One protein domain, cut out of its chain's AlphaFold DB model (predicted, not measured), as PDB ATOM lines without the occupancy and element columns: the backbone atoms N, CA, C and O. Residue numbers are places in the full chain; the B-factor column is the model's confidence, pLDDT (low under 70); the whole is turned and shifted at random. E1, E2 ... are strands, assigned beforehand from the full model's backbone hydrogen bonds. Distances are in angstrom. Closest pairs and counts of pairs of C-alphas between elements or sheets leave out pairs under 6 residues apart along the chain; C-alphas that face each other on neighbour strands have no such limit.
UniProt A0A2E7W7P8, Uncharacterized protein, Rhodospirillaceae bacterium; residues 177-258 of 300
ATOM      1  N   GLN A 177     111.013  23.174  96.595       71.62
ATOM      2  CA  GLN A 177     112.208  22.376  96.319       71.62
ATOM      3  C   GLN A 177     111.964  20.879  96.558       71.62
ATOM      4  O   GLN A 177     111.313  20.483  97.528       71.62
ATOM      5  N   PHE A 178     112.562  20.036  95.716       73.69
ATOM      6  CA  PHE A 178     112.596  18.584  95.892       73.69
ATOM      7  C   PHE A 178     114.024  18.052  95.848       73.69
ATOM      8  O   PHE A 178     114.812  18.410  94.972       73.69
ATOM      9  N   ASP A 179     114.317  17.117  96.750       80.50
ATOM     10  CA  ASP A 179     115.588  16.402  96.790       80.50
ATOM     11  C   ASP A 179     115.480  15.073  96.020       80.50
ATOM     12  O   ASP A 179     114.725  14.162  96.372       80.50
ATOM     13  N   LEU A 180     116.270  14.951  94.956       78.75
ATOM     14  CA  LEU A 180     116.406  13.761  94.124       78.75
ATOM     15  C   LEU A 180     117.698  13.022  94.478       78.75
ATOM     16  O   LEU A 180     118.803  13.532  94.294       78.75
ATOM     17  N   ALA A 181     117.570  11.779  94.939       84.00
ATOM     18  CA  ALA A 181     118.712  10.896  95.147       84.00
ATOM     19  C   ALA A 181     119.140  10.255  93.818       84.00
ATOM     20  O   ALA A 181     118.353   9.560  93.165       84.00
ATOM     21  N   LEU A 182     120.396  10.463  93.420       83.19
ATOM     22  CA  LEU A 182     120.933   9.999  92.143       83.19
ATOM     23  C   LEU A 182     121.913   8.833  92.319       83.19
ATOM     24  O   LEU A 182     122.641   8.734  93.305       83.19
ATOM     25  N   VAL A 183     121.947   7.942  91.328       80.69
ATOM     26  CA  VAL A 183     122.842   6.781  91.275       80.69
ATOM     27  C   VAL A 183     123.639   6.766  89.973       80.69
ATOM     28  O   VAL A 183     123.138   7.083  88.892       80.69
ATOM     29  N   THR A 184     124.903   6.357  90.067       66.88
ATOM     30  CA  THR A 184     125.752   6.107  88.899       66.88
ATOM     31  C   THR A 184     125.367   4.772  88.256       66.88
ATOM     32  O   THR A 184     125.502   3.723  88.888       66.88
ATOM     33  N   GLY A 185     124.910   4.788  87.002       62.97
ATOM     34  CA  GLY A 185     124.667   3.583  86.197       62.97
ATOM     35  C   GLY A 185     125.580   3.488  84.974       62.97
ATOM     36  O   GLY A 185     126.293   4.428  84.644       62.97
ATOM     37  N   THR A 186     125.527   2.366  84.251       55.12
ATOM     38  CA  THR A 186     126.382   2.079  83.077       55.12
ATOM     39  C   THR A 186     126.232   3.084  81.924       55.12
ATOM     40  O   THR A 186     127.121   3.181  81.085       55.12
ATOM     41  N   ASN A 187     125.123   3.833  81.893       58.72
ATOM     42  CA  ASN A 187     124.803   4.852  80.885       58.72
ATOM     43  C   ASN A 187     124.821   6.289  81.448       58.72
ATOM     44  O   ASN A 187     124.388   7.211  80.761       58.72
ATOM     45  N   ALA A 188     125.264   6.477  82.695       63.81
ATOM     46  CA  ALA A 188     125.337   7.778  83.354       63.81
ATOM     47  C   ALA A 188     126.741   8.379  83.178       63.81
ATOM     48  O   ALA A 188     127.744   7.727  83.480       63.81
ATOM     49  N   ASN A 189     126.821   9.617  82.701       71.00
ATOM     50  CA  ASN A 189     128.037  10.414  82.727       71.00
ATOM     51  C   ASN A 189     128.050  11.209  84.037       71.00
ATOM     52  O   ASN A 189     127.359  12.221  84.148       71.00
ATOM     53  N   GLY A 190     128.821  10.731  85.021       68.12
ATOM     54  CA  GLY A 190     128.891  11.265  86.388       68.12
ATOM     55  C   GLY A 190     129.565  12.638  86.527       68.12
ATOM     56  O   GLY A 190     130.358  12.836  87.444       68.12
ATOM     57  N   GLY A 191     129.302  13.560  85.599       78.56
ATOM     58  CA  GLY A 191     129.672  14.967  85.713       78.56
ATOM     59  C   GLY A 191     128.883  15.673  86.819       78.56
ATOM     60  O   GLY A 191     127.861  15.176  87.289       78.56
ATOM     61  N   ASN A 192     129.374  16.830  87.256       83.69
ATOM     62  CA  ASN A 192     128.697  17.630  88.274       83.69
ATOM     63  C   ASN A 192     127.619  18.503  87.636       83.69
ATOM     64  O   ASN A 192     127.838  19.041  86.549       83.69
ATOM     65  N   PHE A 193     126.512  18.691  88.353       84.12
ATOM     66  CA  PHE A 193     125.533  19.704  87.986       84.12
ATOM     67  C   PHE A 193     126.030  21.107  88.350       84.12
ATOM     68  O   PHE A 193     126.796  21.284  89.305       84.12
ATOM     69  N   ILE A 194     125.586  22.086  87.575       84.69
ATOM     70  CA  ILE A 194     125.803  23.515  87.765       84.69
ATOM     71  C   ILE A 194     124.505  24.103  88.332       84.69
ATOM     72  O   ILE A 194     123.427  23.823  87.823       84.69
ATOM     73  N   THR A 195     124.598  24.902  89.395       84.44
ATOM     74  CA  THR A 195     123.438  25.624  89.942       84.44
ATOM     75  C   THR A 195     122.834  26.555  88.885       84.44
ATOM     76  O   THR A 195     123.574  27.236  88.176       84.44
ATOM     77  N   GLY A 196     121.505  26.564  88.786       79.06
ATOM     78  CA  GLY A 196     120.715  27.314  87.810       79.06
ATOM     79  C   GLY A 196     120.554  26.631  86.447       79.06
ATOM     80  O   GLY A 196     119.921  27.201  85.564       79.06
ATOM     81  N   GLU A 197     121.125  25.437  86.229       86.94
ATOM     82  CA  GLU A 197     120.938  24.720  84.961       86.94
ATOM     83  C   GLU A 197     119.634  23.912  84.939       86.94
ATOM     84  O   GLU A 197     119.196  23.375  85.956       86.94
ATOM     85  N   ASN A 198     119.054  23.737  83.751       88.25
ATOM     86  CA  ASN A 198     117.857  22.915  83.590       88.25
ATOM     87  C   ASN A 198     118.214  21.433  83.459       88.25
ATOM     88  O   ASN A 198     119.006  21.035  82.599       88.25
ATOM     89  N   VAL A 199     117.553  20.592  84.248       88.62
ATOM     90  CA  VAL A 199     117.600  19.134  84.138       88.62
ATOM     91  C   VAL A 199     116.315  18.607  83.525       88.62
ATOM     92  O   VAL A 199     115.210  18.940  83.937       88.62
ATOM     93  N   THR A 200     116.458  17.762  82.510       89.19
ATOM     94  CA  THR A 200     115.334  17.171  81.781       89.19
ATOM     95  C   THR A 200     115.367  15.657  81.891       89.19
ATOM     96  O   THR A 200     116.387  15.021  81.628       89.19
ATOM     97  N   GLN A 201     114.223  15.062  82.217       88.00
ATOM     98  CA  GLN A 201     113.992  13.632  82.080       88.00
ATOM     99  C   GLN A 201     112.929  13.383  81.010       88.00
ATOM    100  O   GLN A 201     111.775  13.793  81.141       88.00
ATOM    101  N   THR A 202     113.310  12.669  79.953       86.81
ATOM    102  CA  THR A 202     112.368  12.238  78.915       86.81
ATOM    103  C   THR A 202     111.800  10.863  79.263       86.81
ATOM    104  O   THR A 202     112.523   9.865  79.357       86.81
ATOM    105  N   LEU A 203     110.482  10.817  79.440       84.31
ATOM    106  CA  LEU A 203     109.679   9.627  79.694       84.31
ATOM    107  C   LEU A 203     108.848   9.291  78.451       84.31
ATOM    108  O   LEU A 203     108.620  10.120  77.571       84.31
ATOM    109  N   THR A 204     108.326   8.069  78.387       84.00
ATOM    110  CA  THR A 204     107.405   7.674  77.308       84.00
ATOM    111  C   THR A 204     106.100   8.482  77.340       84.00
ATOM    112  O   THR A 204     105.473   8.683  76.304       84.00
ATOM    113  N   SER A 205     105.686   8.943  78.525       79.69
ATOM    114  CA  SER A 205     104.456   9.709  78.759       79.69
ATOM    115  C   SER A 205     104.626  11.228  78.638       79.69
ATOM    116  O   SER A 205     103.627  11.946  78.689       79.69
ATOM    117  N   GLY A 206     105.850  11.738  78.477       84.12
ATOM    118  CA  GLY A 206     106.114  13.175  78.501       84.12
ATOM    119  C   GLY A 206     107.554  13.516  78.865       84.12
ATOM    120  O   GLY A 206     108.392  12.634  79.012       84.12
ATOM    121  N   SER A 207     107.852  14.802  79.018       84.75
ATOM    122  CA  SER A 207     109.137  15.260  79.560       84.75
ATOM    123  C   SER A 207     108.904  16.048  80.836       84.75
ATOM    124  O   SER A 207     107.924  16.782  80.937       84.75
ATOM    125  N   VAL A 208     109.798  15.869  81.799       85.69
ATOM    126  CA  VAL A 208     109.813  16.610  83.060       85.69
ATOM    127  C   VAL A 208     111.085  17.432  83.074       85.69
ATOM    128  O   VAL A 208     112.168  16.881  82.876       85.69
ATOM    129  N   ILE A 209     110.935  18.736  83.248       87.31
ATOM    130  CA  ILE A 209     112.012  19.718  83.288       87.31
ATOM    131  C   ILE A 209     111.972  20.360  84.676       87.31
ATOM    132  O   ILE A 209     110.887  20.629  85.185       87.31
ATOM    133  N   ALA A 210     113.134  20.557  85.286       86.00
ATOM    134  CA  ALA A 210     113.284  21.295  86.535       86.00
ATOM    135  C   ALA A 210     114.609  22.066  86.529       86.00
ATOM    136  O   ALA A 210     115.527  21.683  85.797       86.00
ATOM    137  N   SER A 211     114.720  23.112  87.340       85.19
ATOM    138  CA  SER A 211     115.961  23.873  87.529       85.19
ATOM    139  C   SER A 211     116.761  23.331  88.718       85.19
ATOM    140  O   SER A 211     116.194  22.798  89.674       85.19
ATOM    141  N   VAL A 212     118.095  23.381  88.649       85.31
ATOM    142  CA  VAL A 212     118.995  22.888  89.702       85.31
ATOM    143  C   VAL A 212     119.288  23.982  90.723       85.31
ATOM    144  O   VAL A 212     120.018  24.920  90.435       85.31
ATOM    145  N   VAL A 213     118.856  23.785  91.966       82.50
ATOM    146  CA  VAL A 213     119.177  24.689  93.083       82.50
ATOM    147  C   VAL A 213     120.545  24.349  93.678       82.50
ATOM    148  O   VAL A 213     121.409  25.203  93.871       82.50
ATOM    149  N   SER A 214     120.793  23.071  93.976       84.12
ATOM    150  CA  SER A 214     122.086  22.653  94.530       84.12
ATOM    151  C   SER A 214     122.413  21.193  94.240       84.12
ATOM    152  O   SER A 214     121.532  20.348  94.087       84.12
ATOM    153  N   TRP A 215     123.710  20.884  94.189       85.25
ATOM    154  CA  TRP A 215     124.217  19.533  93.972       85.25
ATOM    155  C   TRP A 215     125.273  19.160  95.008       85.25
ATOM    156  O   TRP A 215     126.327  19.794  95.108       85.25
ATOM    157  N   ASN A 216     125.019  18.085  95.757       83.81
ATOM    158  CA  ASN A 216     125.981  17.542  96.705       83.81
ATOM    159  C   ASN A 216     126.673  16.297  96.135       83.81
ATOM    160  O   ASN A 216     126.118  15.201  96.114       83.81
ATOM    161  N   THR A 217     127.939  16.461  95.750       79.62
ATOM    162  CA  THR A 217     128.782  15.388  95.188       79.62
ATOM    163  C   THR A 217     129.076  14.234  96.152       79.62
ATOM    164  O   THR A 217     129.409  13.144  95.698       79.62
ATOM    165  N   ASN A 218     128.964  14.444  97.470       78.38
ATOM    166  CA  ASN A 218     129.257  13.409  98.466       78.38
ATOM    167  C   ASN A 218     128.051  12.504  98.739       78.38
ATOM    168  O   ASN A 218     128.224  11.313  98.993       78.38
ATOM    169  N   THR A 219     126.842  13.069  98.726       77.06
ATOM    170  CA  THR A 219     125.593  12.336  98.993       77.06
ATOM    171  C   THR A 219     124.833  11.966  97.722       77.06
ATOM    172  O   THR A 219     123.872  11.204  97.801       77.06
ATOM    173  N   SER A 220     125.259  12.477  96.562       82.81
ATOM    174  CA  SER A 220     124.568  12.351  95.274       82.81
ATOM    175  C   SER A 220     123.113  12.831  95.326       82.81
ATOM    176  O   SER A 220     122.244  12.272  94.658       82.81
ATOM    177  N   ILE A 221     122.844  13.848  96.150       82.75
ATOM    178  CA  ILE A 221     121.526  14.475  96.260       82.75
ATOM    179  C   ILE A 221     121.528  15.734  95.399       82.75
ATOM    180  O   ILE A 221     122.362  16.626  95.590       82.75
ATOM    181  N   LEU A 222     120.597  15.770  94.451       83.81
ATOM    182  CA  LEU A 222     120.304  16.914  93.603       83.81
ATOM    183  C   LEU A 222     119.034  17.579  94.101       83.81
ATOM    184  O   LEU A 222     117.993  16.933  94.162       83.81
ATOM    185  N   ARG A 223     119.117  18.865  94.405       82.94
ATOM    186  CA  ARG A 223     117.957  19.669  94.743       82.94
ATOM    187  C   ARG A 223     117.483  20.438  93.526       82.94
ATOM    188  O   ARG A 223     118.292  21.106  92.883       82.94
ATOM    189  N   VAL A 224     116.189  20.354  93.242       82.06
ATOM    190  CA  VAL A 224     115.568  20.999  92.083       82.06
ATOM    191  C   VAL A 224     114.303  21.772  92.455       82.06
ATOM    192  O   VAL A 224     113.609  21.386  93.398       82.06
ATOM    193  N   ASN A 225     114.004  22.826  91.701       80.81
ATOM    194  CA  ASN A 225     112.794  23.653  91.775       80.81
ATOM    195  C   ASN A 225     112.204  23.884  90.363       80.81
ATOM    196  O   ASN A 225     112.671  23.283  89.393       80.81
ATOM    197  N   ASP A 226     111.143  24.696  90.271       75.56
ATOM    198  CA  ASP A 226     110.431  25.074  89.034       75.56
ATOM    199  C   ASP A 226     110.113  23.891  88.095       75.56
ATOM    200  O   ASP A 226     110.736  23.657  87.055       75.56
ATOM    201  N   PHE A 227     109.137  23.076  88.497       79.25
ATOM    202  CA  PHE A 227     108.771  21.867  87.766       79.25
ATOM    203  C   PHE A 227     107.885  22.179  86.563       79.25
ATOM    204  O   PHE A 227     106.691  22.446  86.695       79.25
ATOM    205  N   HIS A 228     108.429  21.983  85.367       82.00
ATOM    206  CA  HIS A 228     107.668  22.029  84.129       82.00
ATOM    207  C   HIS A 228     107.446  20.626  83.554       82.00
ATOM    208  O   HIS A 228     108.379  19.932  83.139       82.00
ATOM    209  N   ILE A 229     106.183  20.202  83.476       83.31
ATOM    210  CA  ILE A 229     105.798  18.905  82.914       83.31
ATOM    211  C   ILE A 229     105.119  19.108  81.562       83.31
ATOM    212  O   ILE A 229     104.084  19.760  81.449       83.31
ATOM    213  N   THR A 230     105.661  18.475  80.525       81.56
ATOM    214  CA  THR A 230     105.033  18.405  79.203       81.56
ATOM    215  C   THR A 230     104.440  17.015  78.974       81.56
ATOM    216  O   THR A 230     105.141  16.010  79.096       81.56
ATOM    217  N   GLY A 231     103.172  16.939  78.558       80.00
ATOM    218  CA  GLY A 231     102.491  15.683  78.223       80.00
ATOM    219  C   GLY A 231     101.640  15.135  79.370       80.00
ATOM    220  O   GLY A 231     100.927  15.885  80.023       80.00
ATOM    221  N   THR A 232     101.676  13.818  79.583       77.88
ATOM    222  CA  THR A 232     100.918  13.102  80.634       77.88
ATOM    223  C   THR A 232     101.866  12.412  81.623       77.88
ATOM    224  O   THR A 232     101.569  11.350  82.167       77.88
ATOM    225  N   ALA A 233     103.067  12.961  81.804       73.12
ATOM    226  CA  ALA A 233     103.970  12.518  82.857       73.12
ATOM    227  C   ALA A 233     103.478  13.027  84.225       73.12
ATOM    228  O   ALA A 233     102.863  14.083  84.305       73.12
ATOM    229  N   ASN A 234     103.768  12.285  85.295       70.56
ATOM    230  CA  ASN A 234     103.363  12.620  86.669       70.56
ATOM    231  C   ASN A 234     104.584  12.974  87.542       70.56
ATOM    232  O   ASN A 234     104.652  12.579  88.702       70.56
ATOM    233  N   GLY A 235     105.578  13.657  86.965       75.69
ATOM    234  CA  GLY A 235     106.845  13.991  87.625       75.69
ATOM    235  C   GLY A 235     107.986  13.017  87.311       75.69
ATOM    236  O   GLY A 235     107.864  12.149  86.439       75.69
ATOM    237  N   PHE A 236     109.126  13.210  87.980       79.25
ATOM    238  CA  PHE A 236     110.326  12.406  87.750       79.25
ATOM    239  C   PHE A 236     110.101  10.932  88.108       79.25
ATOM    240  O   PHE A 236     109.548  10.605  89.158       79.25
ATOM    241  N   ALA A 237     110.579  10.030  87.252       81.19
ATOM    242  CA  ALA A 237     110.527   8.592  87.478       81.19
ATOM    243  C   ALA A 237     111.903   8.042  87.875       81.19
ATOM    244  O   ALA A 237     112.896   8.229  87.169       81.19
ATOM    245  N   ALA A 238     111.955   7.303  88.983       78.69
ATOM    246  CA  ALA A 238     113.126   6.514  89.356       78.69
ATOM    247  C   ALA A 238     113.343   5.341  88.385       78.69
ATOM    248  O   ALA A 238     112.380   4.756  87.885       78.69
ATOM    249  N   GLY A 239     114.601   4.950  88.152       74.69
ATOM    250  CA  GLY A 239     114.926   3.772  87.341       74.69
ATOM    251  C   GLY A 239     115.822   4.062  86.146       74.69
ATOM    252  O   GLY A 239     116.907   4.609  86.298       74.69
ATOM    253  N   SER A 240     115.418   3.598  84.961       76.31
ATOM    254  CA  SER A 240     116.275   3.526  83.768       76.31
ATOM    255  C   SER A 240     116.296   4.793  82.907       76.31
ATOM    256  O   SER A 240     117.125   4.886  82.000       76.31
ATOM    257  N   ASN A 241     115.407   5.756  83.159       83.81
ATOM    258  CA  ASN A 241     115.361   7.019  82.429       83.81
ATOM    259  C   ASN A 241     116.447   7.973  82.938       83.81
ATOM    260  O   ASN A 241     116.486   8.309  84.121       83.81
ATOM    261  N   LEU A 242     117.305   8.423  82.023       84.50
ATOM    262  CA  LEU A 242     118.369   9.375  82.324       84.50
ATOM    263  C   LEU A 242     117.785  10.762  82.595       84.50
ATOM    264  O   LEU A 242     116.972  11.264  81.819       84.50
ATOM    265  N   LEU A 243     118.247  11.368  83.682       86.44
ATOM    266  CA  LEU A 243     118.177  12.798  83.918       86.44
ATOM    267  C   LEU A 243     119.362  13.439  83.191       86.44
ATOM    268  O   LEU A 243     120.503  13.021  83.397       86.44
ATOM    269  N   VAL A 244     119.095  14.407  82.319       88.19
ATOM    270  CA  VAL A 244     120.096  15.060  81.467       88.19
ATOM    271  C   VAL A 244     120.135  16.544  81.796       88.19
ATOM    272  O   VAL A 244     119.106  17.210  81.718       88.19
ATOM    273  N   ALA A 245     121.312  17.052  82.143       88.56
ATOM    274  CA  ALA A 245     121.530  18.472  82.382       88.56
ATOM    275  C   ALA A 245     121.807  19.219  81.067       88.56
ATOM    276  O   ALA A 245     122.527  18.704  80.203       88.56
ATOM    277  N   ALA A 246     121.229  20.408  80.904       86.56
ATOM    278  CA  ALA A 246     121.290  21.169  79.659       86.56
ATOM    279  C   ALA A 246     122.682  21.757  79.369       86.56
ATOM    280  O   ALA A 246     123.143  21.666  78.230       86.56
ATOM    281  N   ASP A 247     123.362  22.310  80.379       84.25
ATOM    282  CA  ASP A 247     124.607  23.065  80.192       84.25
ATOM    283  C   ASP A 247     125.849  22.219  80.481       84.25
ATOM    284  O   ASP A 247     126.788  22.171  79.681       84.25
ATOM    285  N   SER A 248     125.856  21.498  81.605       82.94
ATOM    286  CA  SER A 248     126.971  20.627  81.989       82.94
ATOM    287  C   SER A 248     127.035  19.342  81.155       82.94
ATOM    288  O   SER A 248     128.075  18.680  81.105       82.94
ATOM    289  N   GLY A 249     125.929  18.968  80.497       81.75
ATOM    290  CA  GLY A 249     125.793  17.703  79.769       81.75
ATOM    291  C   GLY A 249     125.908  16.466  80.670       81.75
ATOM    292  O   GLY A 249     126.094  15.350  80.172       81.75
ATOM    293  N   SER A 250     125.843  16.656  81.990       84.94
ATOM    294  CA  SER A 250     125.905  15.590  82.985       84.94
ATOM    295  C   SER A 250     124.652  14.729  82.897       84.94
ATOM    296  O   SER A 250     123.542  15.241  82.738       84.94
ATOM    297  N   THR A 251     124.817  13.408  82.992       86.25
ATOM    298  CA  THR A 251     123.685  12.479  82.939       86.25
ATOM    299  C   THR A 251     123.711  11.522  84.112       86.25
ATOM    300  O   THR A 251     124.701  10.835  84.356       86.25
ATOM    301  N   TRP A 252     122.598  11.451  84.833       85.38
ATOM    302  CA  TRP A 252     122.460  10.647  86.043       85.38
ATOM    303  C   TRP A 252     121.173   9.829  86.006       85.38
ATOM    304  O   TRP A 252     120.225  10.172  85.302       85.38
ATOM    305  N   LEU A 253     121.131   8.725  86.752       85.19
ATOM    306  CA  LEU A 253     119.895   7.977  86.974       85.19
ATOM    307  C   LEU A 253     119.332   8.340  88.342       85.19
ATOM    308  O   LEU A 253     120.084   8.514  89.299       85.19
ATOM    309  N   ILE A 254     118.010   8.404  88.444       83.88
ATOM    310  CA  ILE A 254     117.331   8.589  89.727       83.88
ATOM    311  C   ILE A 254     117.255   7.224  90.423       83.88
ATOM    312  O   ILE A 254     116.816   6.234  89.825       83.88
ATOM    313  N   ALA A 255     117.725   7.157  91.670       78.88
ATOM    314  CA  ALA A 255     117.876   5.915  92.418       78.88
ATOM    315  C   ALA A 255     116.535   5.184  92.602       78.88
ATOM    316  O   ALA A 255     115.515   5.789  92.919       78.88
ATOM    317  N   THR A 256     116.534   3.858  92.425       67.19
ATOM    318  CA  THR A 256     115.365   3.002  92.684       67.19
ATOM    319  C   THR A 256     115.536   2.304  94.030       67.19
ATOM    320  O   THR A 256     116.347   1.386  94.149       67.19
ATOM    321  N   GLY A 257     114.779   2.719  95.046       53.34
ATOM    322  CA  GLY A 257     114.779   2.099  96.371       53.34
ATOM    323  C   GLY A 257     113.366   2.004  96.941       53.34
ATOM    324  O   GLY A 257     112.634   2.987  96.967       53.34
ATOM    325  N   SER A 258     112.972   0.813  97.404       40.34
ATOM    326  CA  SER A 258     111.765   0.622  98.218       40.34
ATOM    327  C   SER A 258     111.980   1.351  99.549       40.34
ATOM    328  O   SER A 258     112.871   0.978 100.308       40.34
TER     329      SER A 258
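This is residues 177 to 258 of the 300 residues of an uncharacterized protein of Rhodospirillaceae bacterium (UniProt A0A2E7W7P8). What shape do these atoms make? They make a small closed barrel of six strands, in which the long, bent hairpin of E3 and E4 wraps round one side and a short pairing of E6 with E1 closes the ring. The two ends of that hairpin, at Asn 218 and Gly 231, mark the longest axis. What is it built of? The printed part has 82 residues with no named helix and six named strands, E1 to E6 along the chain; the class is all strand, and round the ring run E1, E4, E3, E2, E5, E6 and back to E1, each neighbour pair antiparallel. How large is it? It is compact, with a radius of gyration of the C-alphas of 11.5 A, and spans 33 by 26 by 23 A.

How do the longest strands pair? E3, residues 206 to 216, and E4, residues 221 to 231, form a hairpin at 164 degrees, with N 209 and O 228 2.8 A apart. E3 bends by 79 degrees at residue 213 and E4 by 76 degrees at residue 226. What is on the other side of E3 from E4? There E2, residues 198 to 203, forms a hairpin with E3, with N 201 and O 208 2.8 A apart; E2, E3 and E4 are a meander, each strand the antiparallel neighbour of the one before. How does the ring close? E5, residues 242 to 245, pairs with E2 through N 200 and O 244, 2.8 A, and forms a hairpin with E6, residues 251 to 254, through N 243 and O 252, 2.8 A. E1, residues 178 to 183, has staggered pairing, with E4 through N 180 and O 222, 2.7 A, and with E6 through N 183 and O 253, 2.8 A. Which strands make a Greek key, a meander of three plus a fourth strand beside its far end? E1 to E4 make one and E2 to E5 another.

Where do the strands begin and end? E1 begins at C-alpha 178 (112.596, 18.584, 95.892), and E6 ends at C-alpha 254 (117.331, 8.589, 89.727). How long are they? From first to last C-alpha, E3 measures 27.3 A, E4 26.3 A, E1 16.3 A and E2 16.1 A; E5 and E6 have four residues each.

Which links are long? The link from E1 to E2, residues 184 to 197, is long, and the printed part has no cut. Where is confidence low? Residues 184 to 188, residue 190 and residues 256 to 258 have pLDDT under 70.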